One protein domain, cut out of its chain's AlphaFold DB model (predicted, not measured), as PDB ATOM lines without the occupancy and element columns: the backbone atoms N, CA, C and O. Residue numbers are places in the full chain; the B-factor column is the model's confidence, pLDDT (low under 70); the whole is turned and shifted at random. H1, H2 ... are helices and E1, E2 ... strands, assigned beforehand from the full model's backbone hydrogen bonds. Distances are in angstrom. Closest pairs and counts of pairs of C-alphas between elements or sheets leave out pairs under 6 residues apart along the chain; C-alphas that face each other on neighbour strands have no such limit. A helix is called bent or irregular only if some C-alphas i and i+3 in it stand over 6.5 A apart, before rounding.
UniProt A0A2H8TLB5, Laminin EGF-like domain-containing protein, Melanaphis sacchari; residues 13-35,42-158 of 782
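What this domain is: This is residues 13 to 35 and 42 to 158 of the 782 residues of the protein "Laminin EGF-like domain-containing protein" of Melanaphis sacchari (UniProt A0A2H8TLB5). An elongated body in two parts: the larger is an open V of two small antiparallel sheets, E1 to E4 and E5 to E7, which come together where E1 passes E5, and the smaller is the hairpin of E8 and E9 with H2 packed on it. H2 joins the two parts, its residues 120 to 124 near E3 and E4 and its residues 115 to 122 near E8 and E9; residues 146 to 152, partly in H3, stick out at the hairpin's end. The printed part has 140 residues, with nine named strands and three named helices in the order E1 E2 E3 E4 H1 E5 E6 E7 H2 E8 E9 H3. The class is mixed, helices and strands, and under half of the residues are in named elements. The whole is only just compact, close to loose, with a radius of gyration of the C-alphas of 17.3 A and spans of 53 by 34 by 28 A.

Where its parts are: E1, residues 13 to 15, begins at C-alpha 13, (238.126, 181.831, 133.829). E2 is residues 23 to 26, E3 residues 51 to 54 and E4 residues 59 to 62, 10.3 A long. H1 is residues 70 to 73. E5, residues 79 to 83, and E6, residues 86 to 90, are each 13.1 A long; E7 is residues 101 to 104, 9.9 A. H2, residues 115 to 124, is the longest helix at 15.5 A and begins at (223.971, 179.442, 109.838). E8 is residues 128 to 131 and E9 residues 136 to 139, 10.1 A. H3, residues 149 to 155, is 10.7 A long and ends at C-alpha 155, (232.474, 171.226, 105.180).

How they stand to each other: The sheet of four runs E1 E2 E3 E4, with E1 and E4 as edge strands. E1 and E2 form a hairpin, with N 14 and O 24 2.9 A apart, within hydrogen-bond range. E2 and E3 are antiparallel at 171 degrees, with N 25 and O 51 at 2.8 A. In the hairpin of E3 and E4, N 52 and O 61 are 2.8 A apart. E5, E6 and E7 form a meander, each strand the antiparallel neighbour of the one before; N 81 and O 88 are 2.9 A apart, and N 89 and O 102 2.8 A. The closest C-alphas of E1 and E5 are those of Ser 14 and Thr 82, at 6.5 A. H1 is not on either of these sheets. H2 is on the sheet of four, over E4, at a height over the sheet of 11.2 A; it runs slantwise to the strands, at 41 degrees to E4 on the local plane. Its closest C-alphas to E4 are His 123 and Thr 61, 6.7 A apart, and to E8 Ile 115 and Trp 130, 5.9 A apart. In the hairpin of E8 and E9, N 129 and O 138 are 2.9 A apart. The closest C-alphas of E8 and H3 are those of Asp 131 and Thr 155, at 6.2 A. H2 is only just irregular, with C-alphas 119 and 122 6.9 A apart. O i to N i+4 pairs are within hydrogen-bond range in 3 of 6 cases in H2 and 1 of 3 in H3, where 1 of 4 O i to N i+3 pairs is; H1 is too short for an O i to N i+4 pair.

The domain as a whole: The two C-alphas farthest apart are those of Gly 35 and Glu 133, 54.3 A. Residues 36 to 41 are not printed, and C-alphas 35 and 42 are 12.4 A apart across this cut, which lies in the link from E2 to E3. Of the links that are printed whole, none is long. Residues 156 to 157 pair antiparallel with residues 130 to 131 of E8. The mean pLDDT of the printed part is 78.7; 28 residues are under 70, among them 31 to 35, 42 to 45 and 144 to 154.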
ATOM      1  N   GLY A  13     238.219 182.261 135.223       88.50
ATOM      2  CA  GLY A  13     238.126 181.831 133.829       88.50
ATOM      3  C   GLY A  13     238.088 180.308 133.734       88.50
ATOM      4  O   GLY A  13     238.880 179.639 134.395       88.50
ATOM      5  N   SER A  14     237.186 179.737 132.936       87.69
ATOM      6  CA  SER A  14     237.161 178.289 132.700       87.69
ATOM      7  C   SER A  14     236.727 177.928 131.282       87.69
ATOM      8  O   SER A  14     235.904 178.614 130.675       87.69
ATOM      9  N   MET A  15     237.273 176.831 130.756       86.56
ATOM     10  CA  MET A  15     236.848 176.256 129.480       86.56
ATOM     11  C   MET A  15     235.538 175.496 129.673       86.56
ATOM     12  O   MET A  15     235.462 174.599 130.509       86.56
ATOM     13  N   LEU A  16     234.517 175.819 128.878       80.81
ATOM     14  CA  LEU A  16     233.185 175.215 129.011       80.81
ATOM     15  C   LEU A  16     233.095 173.794 128.424       80.81
ATOM     16  O   LEU A  16     232.159 173.058 128.734       80.81
ATOM     17  N   SER A  17     234.057 173.403 127.582       74.06
ATOM     18  CA  SER A  17     234.140 172.075 126.964       74.06
ATOM     19  C   SER A  17     235.555 171.493 127.076       74.06
ATOM     20  O   SER A  17     236.519 172.231 126.849       74.06
ATOM     21  N   PRO A  18     235.705 170.175 127.326       66.50
ATOM     22  CA  PRO A  18     236.997 169.482 127.274       66.50
ATOM     23  C   PRO A  18     237.672 169.554 125.899       66.50
ATOM     24  O   PRO A  18     238.893 169.583 125.814       66.50
ATOM     25  N   SER A  19     236.878 169.608 124.823       63.53
ATOM     26  CA  SER A  19     237.365 169.738 123.442       63.53
ATOM     27  C   SER A  19     237.829 171.158 123.089       63.53
ATOM     28  O   SER A  19     238.228 171.406 121.956       63.53
ATOM     29  N   GLY A  20     237.754 172.099 124.036       65.75
ATOM     30  CA  GLY A  20     238.071 173.507 123.820       65.75
ATOM     31  C   GLY A  20     236.973 174.286 123.083       65.75
ATOM     32  O   GLY A  20     235.909 173.761 122.761       65.75
ATOM     33  N   GLY A  21     237.229 175.576 122.843       76.50
ATOM     34  CA  GLY A  21     236.459 176.409 121.912       76.50
ATOM     35  C   GLY A  21     235.686 177.586 122.495       76.50
ATOM     36  O   GLY A  21     235.420 178.536 121.766       76.50
ATOM     37  N   LEU A  22     235.371 177.583 123.790       86.12
ATOM     38  CA  LEU A  22     234.827 178.764 124.462       86.12
ATOM     39  C   LEU A  22     235.291 178.808 125.917       86.12
ATOM     40  O   LEU A  22     235.036 177.878 126.689       86.12
ATOM     41  N   MET A  23     235.961 179.897 126.275       88.62
ATOM     42  CA  MET A  23     236.355 180.211 127.642       88.62
ATOM     43  C   MET A  23     235.361 181.210 128.228       88.62
ATOM     44  O   MET A  23     235.114 182.251 127.626       88.62
ATOM     45  N   LEU A  24     234.807 180.907 129.399       89.38
ATOM     46  CA  LEU A  24     233.962 181.818 130.163       89.38
ATOM     47  C   LEU A  24     234.781 182.486 131.259       89.38
ATOM     48  O   LEU A  24     235.342 181.809 132.115       89.38
ATOM     49  N   ILE A  25     234.805 183.813 131.234       90.81
ATOM     50  CA  ILE A  25     235.383 184.672 132.258       90.81
ATOM     51  C   ILE A  25     234.234 185.323 133.020       90.81
ATOM     52  O   ILE A  25     233.401 186.024 132.437       90.81
ATOM     53  N   TYR A  26     234.198 185.113 134.330       90.69
ATOM     54  CA  TYR A  26     233.132 185.597 135.190       90.69
ATOM     55  C   TYR A  26     233.653 186.495 136.313       90.69
ATOM     56  O   TYR A  26     234.702 186.253 136.911       90.69
ATOM     57  N   GLY A  27     232.870 187.535 136.595       88.44
ATOM     58  CA  GLY A  27     233.110 188.499 137.660       88.44
ATOM     59  C   GLY A  27     234.436 189.247 137.545       88.44
ATOM     60  O   GLY A  27     234.976 189.418 136.448       88.44
ATOM     61  N   GLY A  28     234.935 189.705 138.690       85.94
ATOM     62  CA  GLY A  28     236.199 190.427 138.814       85.94
ATOM     63  C   GLY A  28     236.029 191.895 139.195       85.94
ATOM     64  O   GLY A  28     234.936 192.461 139.119       85.94
ATOM     65  N   ASN A  29     237.135 192.491 139.626       78.56
ATOM     66  CA  ASN A  29     237.260 193.901 139.949       78.56
ATOM     67  C   ASN A  29     237.630 194.680 138.677       78.56
ATOM     68  O   ASN A  29     238.614 194.345 138.016       78.56
ATOM     69  N   ILE A  30     236.807 195.671 138.330       72.56
ATOM     70  CA  ILE A  30     236.948 196.515 137.129       72.56
ATOM     71  C   ILE A  30     237.477 197.923 137.455       72.56
ATOM     72  O   ILE A  30     237.561 198.768 136.567       72.56
ATOM     73  N   HIS A  31     237.801 198.191 138.722       65.19
ATOM     74  CA  HIS A  31     238.372 199.453 139.171       65.19
ATOM     75  C   HIS A  31     239.829 199.560 138.714       65.19
ATOM     76  O   HIS A  31     240.624 198.642 138.918       65.19
ATOM     77  N   ASN A  32     240.173 200.685 138.089       52.59
ATOM     78  CA  ASN A  32     241.543 201.023 137.725       52.59
ATOM     79  C   ASN A  32     242.005 202.134 138.680       52.59
ATOM     80  O   ASN A  32     241.478 203.244 138.624       52.59
ATOM     81  N   ASP A  33     242.952 201.837 139.574       46.66
ATOM     82  CA  ASP A  33     243.363 202.701 140.701       46.66
ATOM     83  C   ASP A  33     244.094 204.003 140.307       46.66
ATOM     84  O   ASP A  33     244.613 204.720 141.158       46.66
ATOM     85  N   THR A  34     244.095 204.390 139.030       39.81
ATOM     86  CA  THR A  34     244.703 205.649 138.559       39.81
ATOM     87  C   THR A  34     243.766 206.866 138.620       39.81
ATOM     88  O   THR A  34     244.156 207.974 138.255       39.81
ATOM     89  N   GLY A  35     242.537 206.712 139.121       34.06
ATOM     90  CA  GLY A  35     241.537 207.780 139.205       34.06
ATOM     91  C   GLY A  35     241.434 208.456 140.573       34.06
ATOM     92  O   GLY A  35     240.407 208.333 141.238       34.06
ATOM     93  N   GLY A  42     229.386 206.722 142.559       39.50
ATOM     94  CA  GLY A  42     229.917 205.402 142.916       39.50
ATOM     95  C   GLY A  42     230.241 204.511 141.715       39.50
ATOM     96  O   GLY A  42     229.353 203.881 141.140       39.50
ATOM     97  N   GLY A  43     231.525 204.449 141.354       45.41
ATOM     98  CA  GLY A  43     232.034 203.493 140.382       45.41
ATOM     99  C   GLY A  43     231.812 202.073 140.897       45.41
ATOM    100  O   GLY A  43     232.065 201.781 142.065       45.41
ATOM    101  N   GLN A  44     231.307 201.184 140.045       56.56
ATOM    102  CA  GLN A  44     231.123 199.782 140.411       56.56
ATOM    103  C   GLN A  44     232.499 199.112 140.536       56.56
ATOM    104  O   GLN A  44     233.167 198.879 139.534       56.56
ATOM    105  N   CYS A  45     232.931 198.794 141.760       69.31
ATOM    106  CA  CYS A  45     234.228 198.153 142.028       69.31
ATOM    107  C   CYS A  45     234.313 196.702 141.528       69.31
ATOM    108  O   CYS A  45     235.383 196.111 141.493       69.31
ATOM    109  N   TYR A  46     233.195 196.088 141.167       78.56
ATOM    110  CA  TYR A  46     233.122 194.688 140.775       78.56
ATOM    111  C   TYR A  46     232.007 194.494 139.750       78.56
ATOM    112  O   TYR A  46     231.110 195.328 139.640       78.56
ATOM    113  N   THR A  47     232.047 193.409 138.980       83.94
ATOM    114  CA  THR A  47     231.081 193.169 137.896       83.94
ATOM    115  C   THR A  47     230.450 191.780 137.972       83.94
ATOM    116  O   THR A  47     231.023 190.862 138.552       83.94
ATOM    117  N   ALA A  48     229.259 191.621 137.392       86.56
ATOM    118  CA  ALA A  48     228.662 190.321 137.068       86.56
ATOM    119  C   ALA A  48     228.812 189.980 135.578       86.56
ATOM    120  O   ALA A  48     228.463 188.878 135.169       86.56
ATOM    121  N   GLN A  49     229.305 190.919 134.760       86.62
ATOM    122  CA  GLN A  49     229.303 190.821 133.305       86.62
ATOM    123  C   GLN A  49     230.173 189.643 132.833       86.62
ATOM    124  O   GLN A  49     231.407 189.731 132.948       86.62
ATOM    125  N   PRO A  50     229.577 188.575 132.267       88.06
ATOM    126  CA  PRO A  50     230.330 187.449 131.754       88.06
ATOM    127  C   PRO A  50     230.939 187.818 130.403       88.06
ATOM    128  O   PRO A  50     230.284 188.420 129.540       88.06
ATOM    129  N   LEU A  51     232.205 187.457 130.234       89.12
ATOM    130  CA  LEU A  51     232.919 187.557 128.972       89.12
ATOM    131  C   LEU A  51     233.188 186.157 128.456       89.12
ATOM    132  O   LEU A  51     233.561 185.264 129.210       89.12
ATOM    133  N   LEU A  52     233.021 185.984 127.160       88.50
ATOM    134  CA  LEU A  52     233.302 184.744 126.472       88.50
ATOM    135  C   LEU A  52     234.420 184.995 125.477       88.50
ATOM    136  O   LEU A  52     234.347 185.943 124.694       88.50
ATOM    137  N   TYR A  53     235.432 184.145 125.510       87.19
ATOM    138  CA  TYR A  53     236.519 184.162 124.548       87.19
ATOM    139  C   TYR A  53     236.477 182.890 123.711       87.19
ATOM    140  O   TYR A  53     236.594 181.777 124.230       87.19
ATOM    141  N   ASP A  54     236.256 183.059 122.411       85.19
ATOM    142  CA  ASP A  54     236.290 181.977 121.437       85.19
ATOM    143  C   ASP A  54     237.735 181.745 121.003       85.19
ATOM    144  O   ASP A  54     238.315 182.560 120.285       85.19
ATOM    145  N   THR A  55     238.315 180.632 121.446       81.94
ATOM    146  CA  THR A  55     239.730 180.319 121.219       81.94
ATOM    147  C   THR A  55     240.047 179.979 119.764       81.94
ATOM    148  O   THR A  55     241.211 180.014 119.385       81.94
ATOM    149  N   TYR A  56     239.043 179.625 118.950       78.50
ATOM    150  CA  TYR A  56     239.243 179.297 117.533       78.50
ATOM    151  C   TYR A  56     238.991 180.489 116.621       78.50
ATOM    152  O   TYR A  56     239.672 180.634 115.611       78.50
ATOM    153  N   CYS A  57     238.020 181.333 116.967       78.75
ATOM    154  CA  CYS A  57     237.735 182.554 116.217       78.75
ATOM    155  C   CYS A  57     238.529 183.767 116.723       78.75
ATOM    156  O   CYS A  57     238.321 184.859 116.206       78.75
ATOM    157  N   ASP A  58     239.374 183.588 117.748       75.12
ATOM    158  CA  ASP A  58     240.132 184.644 118.433       75.12
ATOM    159  C   ASP A  58     239.265 185.884 118.692       75.12
ATOM    160  O   ASP A  58     239.623 187.000 118.330       75.12
ATOM    161  N   SER A  59     238.073 185.693 119.266       79.62
ATOM    162  CA  SER A  59     237.081 186.769 119.384       79.62
ATOM    163  C   SER A  59     236.424 186.812 120.757       79.62
ATOM    164  O   SER A  59     236.058 185.780 121.328       79.62
ATOM    165  N   TRP A  60     236.250 188.030 121.267       82.81
ATOM    166  CA  TRP A  60     235.544 188.301 122.511       82.81
ATOM    167  C   TRP A  60     234.055 188.514 122.273       82.81
ATOM    168  O   TRP A  60     233.623 189.087 121.274       82.81
ATOM    169  N   THR A  61     233.236 188.061 123.211       84.44
ATOM    170  CA  THR A  61     231.791 188.267 123.197       84.44
ATOM    171  C   THR A  61     231.295 188.542 124.608       84.44
ATOM    172  O   THR A  61     231.664 187.851 125.555       84.44
ATOM    173  N   GLN A  62     230.439 189.550 124.757       85.44
ATOM    174  CA  GLN A  62     229.747 189.809 126.016       85.44
ATOM    175  C   GLN A  62     228.428 189.034 126.044       85.44
ATOM    176  O   GLN A  62     227.643 189.086 125.092       85.44
ATOM    177  N   MET A  63     228.192 188.304 127.132       84.94
ATOM    178  CA  MET A  63     226.919 187.625 127.370       84.94
ATOM    179  C   MET A  63     225.952 188.583 128.067       84.94
ATOM    180  O   MET A  63     226.280 189.149 129.107       84.94
ATOM    181  N   ALA A  64     224.745 188.749 127.533       79.31
ATOM    182  CA  ALA A  64     223.717 189.529 128.212       79.31
ATOM    183  C   ALA A  64     223.179 188.752 129.423       79.31
ATOM    184  O   ALA A  64     222.763 187.601 129.293       79.31
ATOM    185  N   LEU A  65     223.163 189.393 130.593       77.69
ATOM    186  CA  LEU A  65     222.480 188.878 131.777       77.69
ATOM    187  C   LEU A  65     221.108 189.549 131.928       77.69
ATOM    188  O   LEU A  65     220.984 190.745 131.648       77.69
ATOM    189  N   PRO A  66     220.085 188.826 132.411       76.06
ATOM    190  CA  PRO A  66     218.820 189.428 132.808       76.06
ATOM    191  C   PRO A  66     219.041 190.535 133.848       76.06
ATOM    192  O   PRO A  66     219.722 190.335 134.857       76.06
ATOM    193  N   SER A  67     218.455 191.711 133.620       69.31
ATOM    194  CA  SER A  67     218.660 192.908 134.451       69.31
ATOM    195  C   SER A  67     218.217 192.731 135.908       69.31
ATOM    196  O   SER A  67     218.758 193.383 136.795       69.31
ATOM    197  N   ASN A  68     217.294 191.804 136.176       70.19
ATOM    198  CA  ASN A  68     216.833 191.439 137.516       70.19
ATOM    199  C   ASN A  68     217.840 190.607 138.331       70.19
ATOM    200  O   ASN A  68     217.692 190.520 139.545       70.19
ATOM    201  N   LEU A  69     218.837 189.990 137.688       67.62
ATOM    202  CA  LEU A  69     219.838 189.142 138.348       67.62
ATOM    203  C   LEU A  69     221.208 189.820 138.459       67.62
ATOM    204  O   LEU A  69     222.069 189.354 139.203       67.62
ATOM    205  N   PHE A  70     221.425 190.921 137.739       69.19
ATOM    206  CA  PHE A  70     222.747 191.528 137.602       69.19
ATOM    207  C   PHE A  70     223.348 191.959 138.949       69.19
ATOM    208  O   PHE A  70     224.487 191.610 139.248       69.19
ATOM    209  N   THR A  71     222.577 192.641 139.801       65.00
ATOM    210  CA  THR A  71     223.058 193.157 141.097       65.00
ATOM    211  C   THR A  71     223.375 192.052 142.105       65.00
ATOM    212  O   THR A  71     224.365 192.150 142.822       65.00
ATOM    213  N   SER A  72     222.592 190.970 142.136       74.81
ATOM    214  CA  SER A  72     222.815 189.831 143.043       74.81
ATOM    215  C   SER A  72     224.023 188.966 142.669       74.81
ATOM    216  O   SER A  72     224.530 188.201 143.486       74.81
ATOM    217  N   LEU A  73     224.476 189.052 141.419       86.00
ATOM    218  CA  LEU A  73     225.485 188.159 140.851       86.00
ATOM    219  C   LEU A  73     226.906 188.741 140.880       86.00
ATOM    220  O   LEU A  73     227.884 187.994 140.775       86.00
ATOM    221  N   MET A  74     227.014 190.055 141.059       87.56
ATOM    222  CA  MET A  74     228.252 190.831 141.101       87.56
ATOM    223  C   MET A  74     229.202 190.339 142.199       87.56
ATOM    224  O   MET A  74     228.807 190.273 143.360       87.56
ATOM    225  N   ARG A  75     230.446 189.986 141.835       88.62
ATOM    226  CA  ARG A  75     231.468 189.478 142.771       88.62
ATOM    227  C   ARG A  75     232.874 189.459 142.170       88.62
ATOM    228  O   ARG A  75     233.047 189.348 140.956       88.62
ATOM    229  N   PHE A  76     233.886 189.446 143.028       88.50
ATOM    230  CA  PHE A  76     235.280 189.149 142.677       88.50
ATOM    231  C   PHE A  76     235.924 188.252 143.746       88.50
ATOM    232  O   PHE A  76     235.313 188.005 144.784       88.50
ATOM    233  N   GLY A  77     237.114 187.709 143.479       83.12
ATOM    234  CA  GLY A  77     237.840 186.858 144.434       83.12
ATOM    235  C   GLY A  77     237.143 185.528 144.739       83.12
ATOM    236  O   GLY A  77     237.291 184.990 145.829       83.12
ATOM    237  N   HIS A  78     236.340 185.032 143.801       88.94
ATOM    238  CA  HIS A  78     235.666 183.737 143.881       88.94
ATOM    239  C   HIS A  78     236.502 182.655 143.192       88.94
ATOM    240  O   HIS A  78     237.333 182.957 142.334       88.94
ATOM    241  N   SER A  79     236.210 181.397 143.510       87.19
ATOM    242  CA  SER A  79     236.789 180.235 142.829       87.19
ATOM    243  C   SER A  79     235.793 179.660 141.833       87.19
ATOM    244  O   SER A  79     234.592 179.661 142.104       87.19
ATOM    245  N   ALA A  80     236.264 179.113 140.713       90.38
ATOM    246  CA  ALA A  80     235.395 178.410 139.779       90.38
ATOM    247  C   ALA A  80     236.003 177.112 139.250       90.38
ATOM    248  O   ALA A  80     237.213 177.002 139.068       90.38
ATOM    249  N   ILE A  81     235.138 176.141 138.963       90.06
ATOM    250  CA  ILE A  81     235.501 174.854 138.370       90.06
ATOM    251  C   ILE A  81     234.465 174.453 137.325       90.06
ATOM    252  O   ILE A  81     233.273 174.688 137.509       90.06
ATOM    253  N   THR A  82     234.901 173.809 136.247       87.94
ATOM    254  CA  THR A  82     233.981 173.190 135.290       87.94
ATOM    255  C   THR A  82     233.807 171.714 135.630       87.94
ATOM    256  O   THR A  82     234.781 170.971 135.718       87.94
ATOM    257  N   PHE A  83     232.560 171.296 135.830       86.38
ATOM    258  CA  PHE A  83     232.169 169.926 136.148       86.38
ATOM    259  C   PHE A  83     230.888 169.571 135.384       86.38
ATOM    260  O   PHE A  83     229.964 170.379 135.315       86.38
ATOM    261  N   GLU A  84     230.835 168.384 134.769       83.69
ATOM    262  CA  GLU A  84     229.678 167.917 133.976       83.69
ATOM    263  C   GLU A  84     229.132 168.976 132.992       83.69
ATOM    264  O   GLU A  84     227.946 169.311 132.982       83.69
ATOM    265  N   LYS A  85     230.026 169.540 132.163       77.69
ATOM    266  CA  LYS A  85     229.723 170.582 131.155       77.69
ATOM    267  C   LYS A  85     229.142 171.885 131.728       77.69
ATOM    268  O   LYS A  85     228.652 172.705 130.965       77.69
ATOM    269  N   SER A  86     229.177 172.090 133.043       87.19
ATOM    270  CA  SER A  86     228.696 173.304 133.711       87.19
ATOM    271  C   SER A  86     229.824 173.947 134.511       87.19
ATOM    272  O   SER A  86     230.647 173.246 135.092       87.19
ATOM    273  N   MET A  87     229.856 175.276 134.580       89.62
ATOM    274  CA  MET A  87     230.815 175.998 135.419       89.62
ATOM    275  C   MET A  87     230.164 176.321 136.765       89.62
ATOM    276  O   MET A  87     229.102 176.937 136.815       89.62
ATOM    277  N   TYR A  88     230.798 175.899 137.852       92.19
ATOM    278  CA  TYR A  88     230.391 176.175 139.225       92.19
ATOM    279  C   TYR A  88     231.299 177.239 139.818       92.19
ATOM    280  O   TYR A  88     232.518 177.147 139.684       92.19
ATOM    281  N   ILE A  89     230.708 178.233 140.470       93.12
ATOM    282  CA  ILE A  89     231.395 179.391 141.038       93.12
ATOM    283  C   ILE A  89     231.067 179.458 142.523       93.12
ATOM    284  O   ILE A  89     229.893 179.502 142.882       93.12
ATOM    285  N   TYR A  90     232.092 179.466 143.369       91.75
ATOM    286  CA  TYR A  90     231.975 179.368 144.821       91.75
ATOM    287  C   TYR A  90     232.363 180.686 145.482       91.75
ATOM    288  O   TYR A  90     233.479 181.180 145.291       91.75
ATOM    289  N   GLY A  91     231.446 181.214 146.293       88.12
ATOM    290  CA  GLY A  91     231.673 182.378 147.139       88.12
ATOM    291  C   GLY A  91     232.083 183.629 146.364       88.12
ATOM    292  O   GLY A  91     231.548 183.927 145.291       88.12
ATOM    293  N   GLY A  92     233.025 184.377 146.935       86.00
ATOM    294  CA  GLY A  92     233.488 185.676 146.448       86.00
ATOM    295  C   GLY A  92     233.108 186.816 147.386       86.00
ATOM    296  O   GLY A  92     232.552 186.598 148.459       86.00
ATOM    297  N   PHE A  93     233.421 188.039 146.972       80.44
ATOM    298  CA  PHE A  93     233.168 189.250 147.744       80.44
ATOM    299  C   PHE A  93     232.475 190.315 146.888       80.44
ATOM    300  O   PHE A  93     232.825 190.519 145.722       80.44
ATOM    301  N   ASN A  94     231.497 191.002 147.477       77.44
ATOM    302  CA  ASN A  94     230.779 192.134 146.875       77.44
ATOM    303  C   ASN A  94     230.535 193.283 147.877       77.44
ATOM    304  O   ASN A  94     229.633 194.099 147.703       77.44
ATOM    305  N   GLY A  95     231.330 193.341 148.946       74.44
ATOM    306  CA  GLY A  95     231.076 194.152 150.143       74.44
ATOM    307  C   GLY A  95     230.826 193.283 151.377       74.44
ATOM    308  O   GLY A  95     231.084 193.716 152.494       74.44
ATOM    309  N   GLN A  96     230.397 192.035 151.172       75.19
ATOM    310  CA  GLN A  96     230.350 190.975 152.179       75.19
ATOM    311  C   GLN A  96     230.923 189.679 151.588       75.19
ATOM    312  O   GLN A  96     230.938 189.501 150.367       75.19
ATOM    313  N   MET A  97     231.412 188.782 152.449       79.88
ATOM    314  CA  MET A  97     231.833 187.441 152.035       79.88
ATOM    315  C   MET A  97     230.611 186.600 151.670       79.88
ATOM    316  O   MET A  97     229.696 186.441 152.477       79.88
ATOM    317  N   LEU A  98     230.608 186.049 150.459       83.12
ATOM    318  CA  LEU A  98     229.518 185.242 149.930       83.12
ATOM    319  C   LEU A  98     229.745 183.756 150.225       83.12
ATOM    320  O   LEU A  98     230.862 183.248 150.121       83.12
ATOM    321  N   ASN A  99     228.666 183.054 150.557       85.62
ATOM    322  CA  ASN A  99     228.639 181.619 150.849       85.62
ATOM    323  C   ASN A  99     227.759 180.828 149.863       85.62
ATOM    324  O   ASN A  99     227.380 179.690 150.142       85.62
ATOM    325  N   ASP A 100     227.409 181.434 148.732       88.25
ATOM    326  CA  ASP A 100     226.567 180.851 147.698       88.25
ATOM    327  C   ASP A 100     227.388 180.144 146.605       88.25
ATOM    328  O   ASP A 100     228.611 180.288 146.489       88.25
ATOM    329  N   ILE A 101     226.687 179.343 145.801       91.75
ATOM    330  CA  ILE A 101     227.247 178.638 144.650       91.75
ATOM    331  C   ILE A 101     226.414 179.002 143.427       91.75
ATOM    332  O   ILE A 101     225.204 178.772 143.402       91.75
ATOM    333  N   LEU A 102     227.064 179.533 142.394       91.25
ATOM    334  CA  LEU A 102     226.432 179.780 141.103       91.25
ATOM    335  C   LEU A 102     226.761 178.641 140.147       91.25
ATOM    336  O   LEU A 102     227.915 178.231 140.037       91.25
ATOM    337  N   LYS A 103     225.754 178.163 139.417       91.62
ATOM    338  CA  LYS A 103     225.927 177.204 138.326       91.62
ATOM    339  C   LYS A 103     225.619 177.887 137.002       91.62
ATOM    340  O   LYS A 103     224.473 178.239 136.729       91.62
ATOM    341  N   PHE A 104     226.626 178.006 136.152       88.69
ATOM    342  CA  PHE A 104     226.461 178.355 134.752       88.69
ATOM    343  C   PHE A 104     226.292 177.078 133.919       88.69
ATOM    344  O   PHE A 104     227.163 176.207 133.922       88.69
ATOM    345  N   SER A 105     225.171 176.977 133.203       87.94
ATOM    346  CA  SER A 105     224.875 175.859 132.298       87.94
ATOM    347  C   SER A 105     224.887 176.365 130.850       87.94
ATOM    348  O   SER A 105     224.086 177.249 130.538       87.94
ATOM    349  N   PRO A 106     225.764 175.845 129.973       85.75
ATOM    350  CA  PRO A 106     225.781 176.194 128.555       85.75
ATOM    351  C   PRO A 106     224.442 175.921 127.858       85.75
ATOM    352  O   PRO A 106     223.725 174.982 128.209       85.75
ATOM    353  N   GLY A 107     224.131 176.723 126.837       83.00
ATOM    354  CA  GLY A 107     222.988 176.494 125.950       83.00
ATOM    355  C   GLY A 107     223.145 175.274 125.026       83.00
ATOM    356  O   GLY A 107     224.113 174.520 125.107       83.00
ATOM    357  N   ASN A 108     222.193 175.095 124.101       83.19
ATOM    358  CA  ASN A 108     222.181 173.988 123.137       83.19
ATOM    359  C   ASN A 108     222.147 174.492 121.678       83.19
ATOM    360  O   ASN A 108     221.330 175.346 121.327       83.19
ATOM    361  N   CYS A 109     222.990 173.905 120.825       84.44
ATOM    362  CA  CYS A 109     223.098 174.189 119.393       84.44
ATOM    363  C   CYS A 109     221.881 173.737 118.569       84.44
ATOM    364  O   CYS A 109     221.584 174.341 117.542       84.44
ATOM    365  N   SER A 110     221.126 172.730 119.026       76.38
ATOM    366  CA  SER A 110     220.010 172.130 118.268       76.38
ATOM    367  C   SER A 110     218.793 173.047 118.063       76.38
ATOM    368  O   SER A 110     217.839 172.657 117.397       76.38
ATOM    369  N   SER A 111     218.793 174.246 118.649       67.25
ATOM    370  CA  SER A 111     217.690 175.211 118.564       67.25
ATOM    371  C   SER A 111     217.740 176.108 117.318       67.25
ATOM    372  O   SER A 111     216.755 176.779 117.014       67.25
ATOM    373  N   ASN A 112     218.858 176.111 116.580       71.75
ATOM    374  CA  ASN A 112     219.116 177.057 115.495       71.75
ATOM    375  C   ASN A 112     219.085 176.394 114.110       71.75
ATOM    376  O   ASN A 112     219.832 175.460 113.835       71.75
ATOM    377  N   ASN A 113     218.256 176.936 113.215       77.19
ATOM    378  CA  ASN A 113     218.048 176.457 111.840       77.19
ATOM    379  C   ASN A 113     218.716 177.331 110.762       77.19
ATOM    380  O   ASN A 113     218.566 177.063 109.574       77.19
ATOM    381  N   MET A 114     219.426 178.385 111.161       84.00
ATOM    382  CA  MET A 114     220.160 179.273 110.260       84.00
ATOM    383  C   MET A 114     221.631 179.316 110.659       84.00
ATOM    384  O   MET A 114     221.944 179.410 111.849       84.00
ATOM    385  N   ILE A 115     222.516 179.341 109.660       85.81
ATOM    386  CA  ILE A 115     223.971 179.442 109.838       85.81
ATOM    387  C   ILE A 115     224.367 180.599 110.767       85.81
ATOM    388  O   ILE A 115     225.115 180.403 111.720       85.81
ATOM    389  N   THR A 116     223.791 181.787 110.579       82.94
ATOM    390  CA  THR A 116     224.081 182.973 111.401       82.94
ATOM    391  C   THR A 116     223.687 182.781 112.864       82.94
ATOM    392  O   THR A 116     224.457 183.120 113.760       82.94
ATOM    393  N   ASN A 117     222.513 182.203 113.124       83.44
ATOM    394  CA  ASN A 117     222.039 181.943 114.484       83.44
ATOM    395  C   ASN A 117     222.884 180.856 115.151       83.44
ATOM    396  O   ASN A 117     223.253 180.994 116.314       83.44
ATOM    397  N   CYS A 118     223.267 179.825 114.391       87.75
ATOM    398  CA  CYS A 118     224.162 178.778 114.857       87.75
ATOM    399  C   CYS A 118     225.499 179.359 115.337       87.75
ATOM    400  O   CYS A 118     225.883 179.155 116.488       87.75
ATOM    401  N   LEU A 119     226.163 180.165 114.507       86.50
ATOM    402  CA  LEU A 119     227.471 180.745 114.826       86.50
ATOM    403  C   LEU A 119     227.403 181.811 115.934       86.50
ATOM    404  O   LEU A 119     228.353 181.967 116.703       86.50
ATOM    405  N   ASN A 120     226.260 182.487 116.081       85.19
ATOM    406  CA  ASN A 120     226.005 183.439 117.165       85.19
ATOM    407  C   ASN A 120     225.548 182.784 118.482       85.19
ATOM    408  O   ASN A 120     225.403 183.484 119.486       85.19
ATOM    409  N   SER A 121     225.409 181.454 118.545       82.94
ATOM    410  CA  SER A 121     225.045 180.738 119.785       82.94
ATOM    411  C   SER A 121     226.034 180.966 120.935       82.94
ATOM    412  O   SER A 121     225.682 180.784 122.102       82.94
ATOM    413  N   ARG A 122     227.244 181.453 120.628       80.12
ATOM    414  CA  ARG A 122     228.228 181.911 121.614       80.12
ATOM    415  C   ARG A 122     227.656 182.936 122.592       80.12
ATOM    416  O   ARG A 122     228.027 182.892 123.750       80.12
ATOM    417  N   HIS A 123     226.698 183.785 122.206       79.69
ATOM    418  CA  HIS A 123     226.054 184.723 123.139       79.69
ATOM    419  C   HIS A 123     225.295 184.028 124.283       79.69
ATOM    420  O   HIS A 123     225.090 184.634 125.331       79.69
ATOM    421  N   PHE A 124     224.938 182.755 124.106       80.06
ATOM    422  CA  PHE A 124     224.311 181.897 125.114       80.06
ATOM    423  C   PHE A 124     225.319 180.940 125.782       80.06
ATOM    424  O   PHE A 124     224.934 179.973 126.436       80.06
ATOM    425  N   GLY A 125     226.620 181.194 125.601       82.06
ATOM    426  CA  GLY A 125     227.716 180.453 126.223       82.06
ATOM    427  C   GLY A 125     227.877 179.020 125.727       82.06
ATOM    428  O   GLY A 125     228.306 178.158 126.486       82.06
ATOM    429  N   VAL A 126     227.552 178.758 124.459       85.81
ATOM    430  CA  VAL A 126     227.842 177.487 123.785       85.81
ATOM    431  C   VAL A 126     228.519 177.741 122.438       85.81
ATOM    432  O   VAL A 126     228.110 178.619 121.679       85.81
ATOM    433  N   LYS A 127     229.575 176.978 122.130       87.38
ATOM    434  CA  LYS A 127     230.243 177.022 120.824       87.38
ATOM    435  C   LYS A 127     229.592 176.018 119.878       87.38
ATOM    436  O   LYS A 127     229.712 174.809 120.078       87.38
ATOM    437  N   CYS A 128     228.946 176.535 118.841       88.50
ATOM    438  CA  CYS A 128     228.321 175.736 117.794       88.50
ATOM    439  C   CYS A 128     229.022 175.937 116.452       88.50
ATOM    440  O   CYS A 128     229.653 176.969 116.211       88.50
ATOM    441  N   VAL A 129     228.890 174.936 115.592       88.62
ATOM    442  CA  VAL A 129     229.419 174.901 114.231       88.62
ATOM    443  C   VAL A 129     228.296 174.501 113.293       88.62
ATOM    444  O   VAL A 129     227.435 173.694 113.645       88.62
ATOM    445  N   TRP A 130     228.299 175.092 112.107       88.25
ATOM    446  CA  TRP A 130     227.328 174.784 111.074       88.25
ATOM    447  C   TRP A 130     227.905 173.755 110.100       88.25
ATOM    448  O   TRP A 130     228.979 173.975 109.542       88.25
ATOM    449  N   ASP A 131     227.203 172.638 109.921       87.69
ATOM    450  CA  ASP A 131     227.502 171.632 108.899       87.69
ATOM    451  C   ASP A 131     226.872 172.092 107.574       87.69
ATOM    452  O   ASP A 131     225.644 172.170 107.457       87.69
ATOM    453  N   ASN A 132     227.712 172.443 106.596       84.56
ATOM    454  CA  ASN A 132     227.264 172.977 105.310       84.56
ATOM    455  C   ASN A 132     226.560 171.919 104.453       84.56
ATOM    456  O   ASN A 132     225.662 172.262 103.685       84.56
ATOM    457  N   GLU A 133     226.936 170.647 104.589       84.00
ATOM    458  CA  GLU A 133     226.376 169.552 103.795       84.00
ATOM    459  C   GLU A 133     225.000 169.135 104.313       84.00
ATOM    460  O   GLU A 133     224.078 168.882 103.536       84.00
ATOM    461  N   LYS A 134     224.850 169.075 105.639       84.69
ATOM    462  CA  LYS A 134     223.610 168.630 106.294       84.69
ATOM    463  C   LYS A 134     222.674 169.772 106.675       84.69
ATOM    464  O   LYS A 134     221.538 169.499 107.056       84.69
ATOM    465  N   ALA A 135     223.131 171.023 106.591       86.19
ATOM    466  CA  ALA A 135     222.395 172.217 107.006       86.19
ATOM    467  C   ALA A 135     221.866 172.131 108.455       86.19
ATOM    468  O   ALA A 135     220.732 172.516 108.747       86.19
ATOM    469  N   ILE A 136     222.691 171.601 109.363       87.56
ATOM    470  CA  ILE A 136     222.373 171.450 110.789       87.56
ATOM    471  C   ILE A 136     223.408 172.157 111.664       87.56
ATOM    472  O   ILE A 136     224.593 172.230 111.337       87.56
ATOM    473  N   CYS A 137     222.952 172.649 112.814       89.25
ATOM    474  CA  CYS A 137     223.810 173.242 113.831       89.25
ATOM    475  C   CYS A 137     224.241 172.183 114.853       89.25
ATOM    476  O   CYS A 137     223.396 171.571 115.513       89.25
ATOM    477  N   LEU A 138     225.550 171.983 115.002       88.06
ATOM    478  CA  LEU A 138     226.139 170.966 115.875       88.06
ATOM    479  C   LEU A 138     227.008 171.604 116.972       88.06
ATOM    480  O   LEU A 138     227.634 172.643 116.738       88.06
ATOM    481  N   PRO A 139     227.081 171.005 118.175       85.62
ATOM    482  CA  PRO A 139     228.066 171.382 119.184       85.62
ATOM    483  C   PRO A 139     229.492 171.159 118.683       85.62
ATOM    484  O   PRO A 139     229.792 170.137 118.073       85.62
ATOM    485  N   PHE A 140     230.404 172.081 118.998       82.88
ATOM    486  CA  PHE A 140     231.816 171.942 118.617       82.88
ATOM    487  C   PHE A 140     232.475 170.676 119.189       82.88
ATOM    488  O   PHE A 140     233.375 170.114 118.573       82.88
ATOM    489  N   SER A 141     232.005 170.200 120.346       76.31
ATOM    490  CA  SER A 141     232.463 168.953 120.972       76.31
ATOM    491  C   SER A 141     232.199 167.700 120.146       76.31
ATOM    492  O   SER A 141     232.860 166.690 120.365       76.31
ATOM    493  N   ASP A 142     231.236 167.758 119.228       77.62
ATOM    494  CA  ASP A 142     230.737 166.588 118.511       77.62
ATOM    495  C   ASP A 142     231.437 166.424 117.150       77.62
ATOM    496  O   ASP A 142     231.126 165.508 116.388       77.62
ATOM    497  N   ILE A 143     232.402 167.300 116.841       75.50
ATOM    498  CA  ILE A 143     233.157 167.275 115.591       75.50
ATOM    499  C   ILE A 143     234.373 166.342 115.732       75.50
ATOM    500  O   ILE A 143     235.199 166.545 116.627       75.50
ATOM    501  N   PRO A 144     234.538 165.347 114.840       67.25
ATOM    502  CA  PRO A 144     235.721 164.492 114.814       67.25
ATOM    503  C   PRO A 144     236.999 165.298 114.538       67.25
ATOM    504  O   PRO A 144     237.033 166.162 113.661       67.25
ATOM    505  N   VAL A 145     238.079 165.004 115.260       59.28
ATOM    506  CA  VAL A 145     239.366 165.696 115.100       59.28
ATOM    507  C   VAL A 145     240.089 165.227 113.816       59.28
ATOM    508  O   VAL A 145     240.608 164.117 113.788       59.28
ATOM    509  N   MET A 146     240.181 166.137 112.827       48.75
ATOM    510  CA  MET A 146     241.065 166.208 111.626       48.75
ATOM    511  C   MET A 146     240.796 165.256 110.430       48.75
ATOM    512  O   MET A 146     240.571 164.063 110.621       48.75
ATOM    513  N   PRO A 147     240.847 165.780 109.178       45.66
ATOM    514  CA  PRO A 147     242.118 166.070 108.491       45.66
ATOM    515  C   PRO A 147     242.217 167.474 107.851       45.66
ATOM    516  O   PRO A 147     241.222 168.171 107.713       45.66
ATOM    517  N   THR A 148     243.462 167.867 107.524       49.38
ATOM    518  CA  THR A 148     243.944 169.002 106.693       49.38
ATOM    519  C   THR A 148     243.039 170.231 106.523       49.38
ATOM    520  O   THR A 148     241.949 170.153 105.968       49.38
ATOM    521  N   SER A 149     243.570 171.412 106.874       55.09
ATOM    522  CA  SER A 149     242.889 172.725 106.908       55.09
ATOM    523  C   SER A 149     242.077 173.128 105.668       55.09
ATOM    524  O   SER A 149     241.266 174.039 105.768       55.09
ATOM    525  N   ILE A 150     242.281 172.475 104.524       51.97
ATOM    526  CA  ILE A 150     241.645 172.803 103.245       51.97
ATOM    527  C   ILE A 150     240.236 172.180 103.120       51.97
ATOM    528  O   ILE A 150     239.343 172.849 102.611       51.97
ATOM    529  N   ASP A 151     239.994 170.967 103.640       52.53
ATOM    530  CA  ASP A 151     238.684 170.276 103.529       52.53
ATOM    531  C   ASP A 151     237.739 170.565 104.712       52.53
ATOM    532  O   ASP A 151     236.527 170.349 104.653       52.53
ATOM    533  N   PHE A 152     238.285 171.071 105.817       63.88
ATOM    534  CA  PHE A 152     237.499 171.367 107.010       63.88
ATOM    535  C   PHE A 152     236.665 172.651 106.853       63.88
ATOM    536  O   PHE A 152     235.527 172.707 107.313       63.88
ATOM    537  N   GLU A 153     237.212 173.683 106.201       62.19
ATOM    538  CA  GLU A 153     236.528 174.973 106.009       62.19
ATOM    539  C   GLU A 153     235.431 174.933 104.939       62.19
ATOM    540  O   GLU A 153     234.490 175.722 105.008       62.19
ATOM    541  N   SER A 154     235.502 173.997 103.988       64.06
ATOM    542  CA  SER A 154     234.427 173.753 103.018       64.06
ATOM    543  C   SER A 154     233.234 173.032 103.659       64.06
ATOM    544  O   SER A 154     232.082 173.382 103.399       64.06
ATOM    545  N   THR A 155     233.502 172.073 104.550       75.56
ATOM    546  CA  THR A 155     232.474 171.226 105.180       75.56
ATOM    547  C   THR A 155     231.787 171.910 106.367       75.56
ATOM    548  O   THR A 155     230.576 171.777 106.548       75.56
ATOM    549  N   TYR A 156     232.534 172.677 107.170       82.19
ATOM    550  CA  TYR A 156     232.032 173.262 108.413       82.19
ATOM    551  C   TYR A 156     232.340 174.755 108.536       82.19
ATOM    552  O   TYR A 156     233.500 175.172 108.581       82.19
ATOM    553  N   SER A 157     231.305 175.567 108.741       84.69
ATOM    554  CA  SER A 157     231.478 176.973 109.110       84.69
ATOM    555  C   SER A 157     231.612 177.095 110.627       84.69
ATOM    556  O   SER A 157     230.723 176.693 111.376       84.69
ATOM    557  N   ARG A 158     232.747 177.638 111.090       82.62
ATOM    558  CA  ARG A 158     233.096 177.736 112.522       82.62
ATOM    559  C   ARG A 158     232.978 179.133 113.111       82.62
ATOM    560  O   ARG A 158     232.742 179.250 114.310       82.62
TER     561      ARG A 158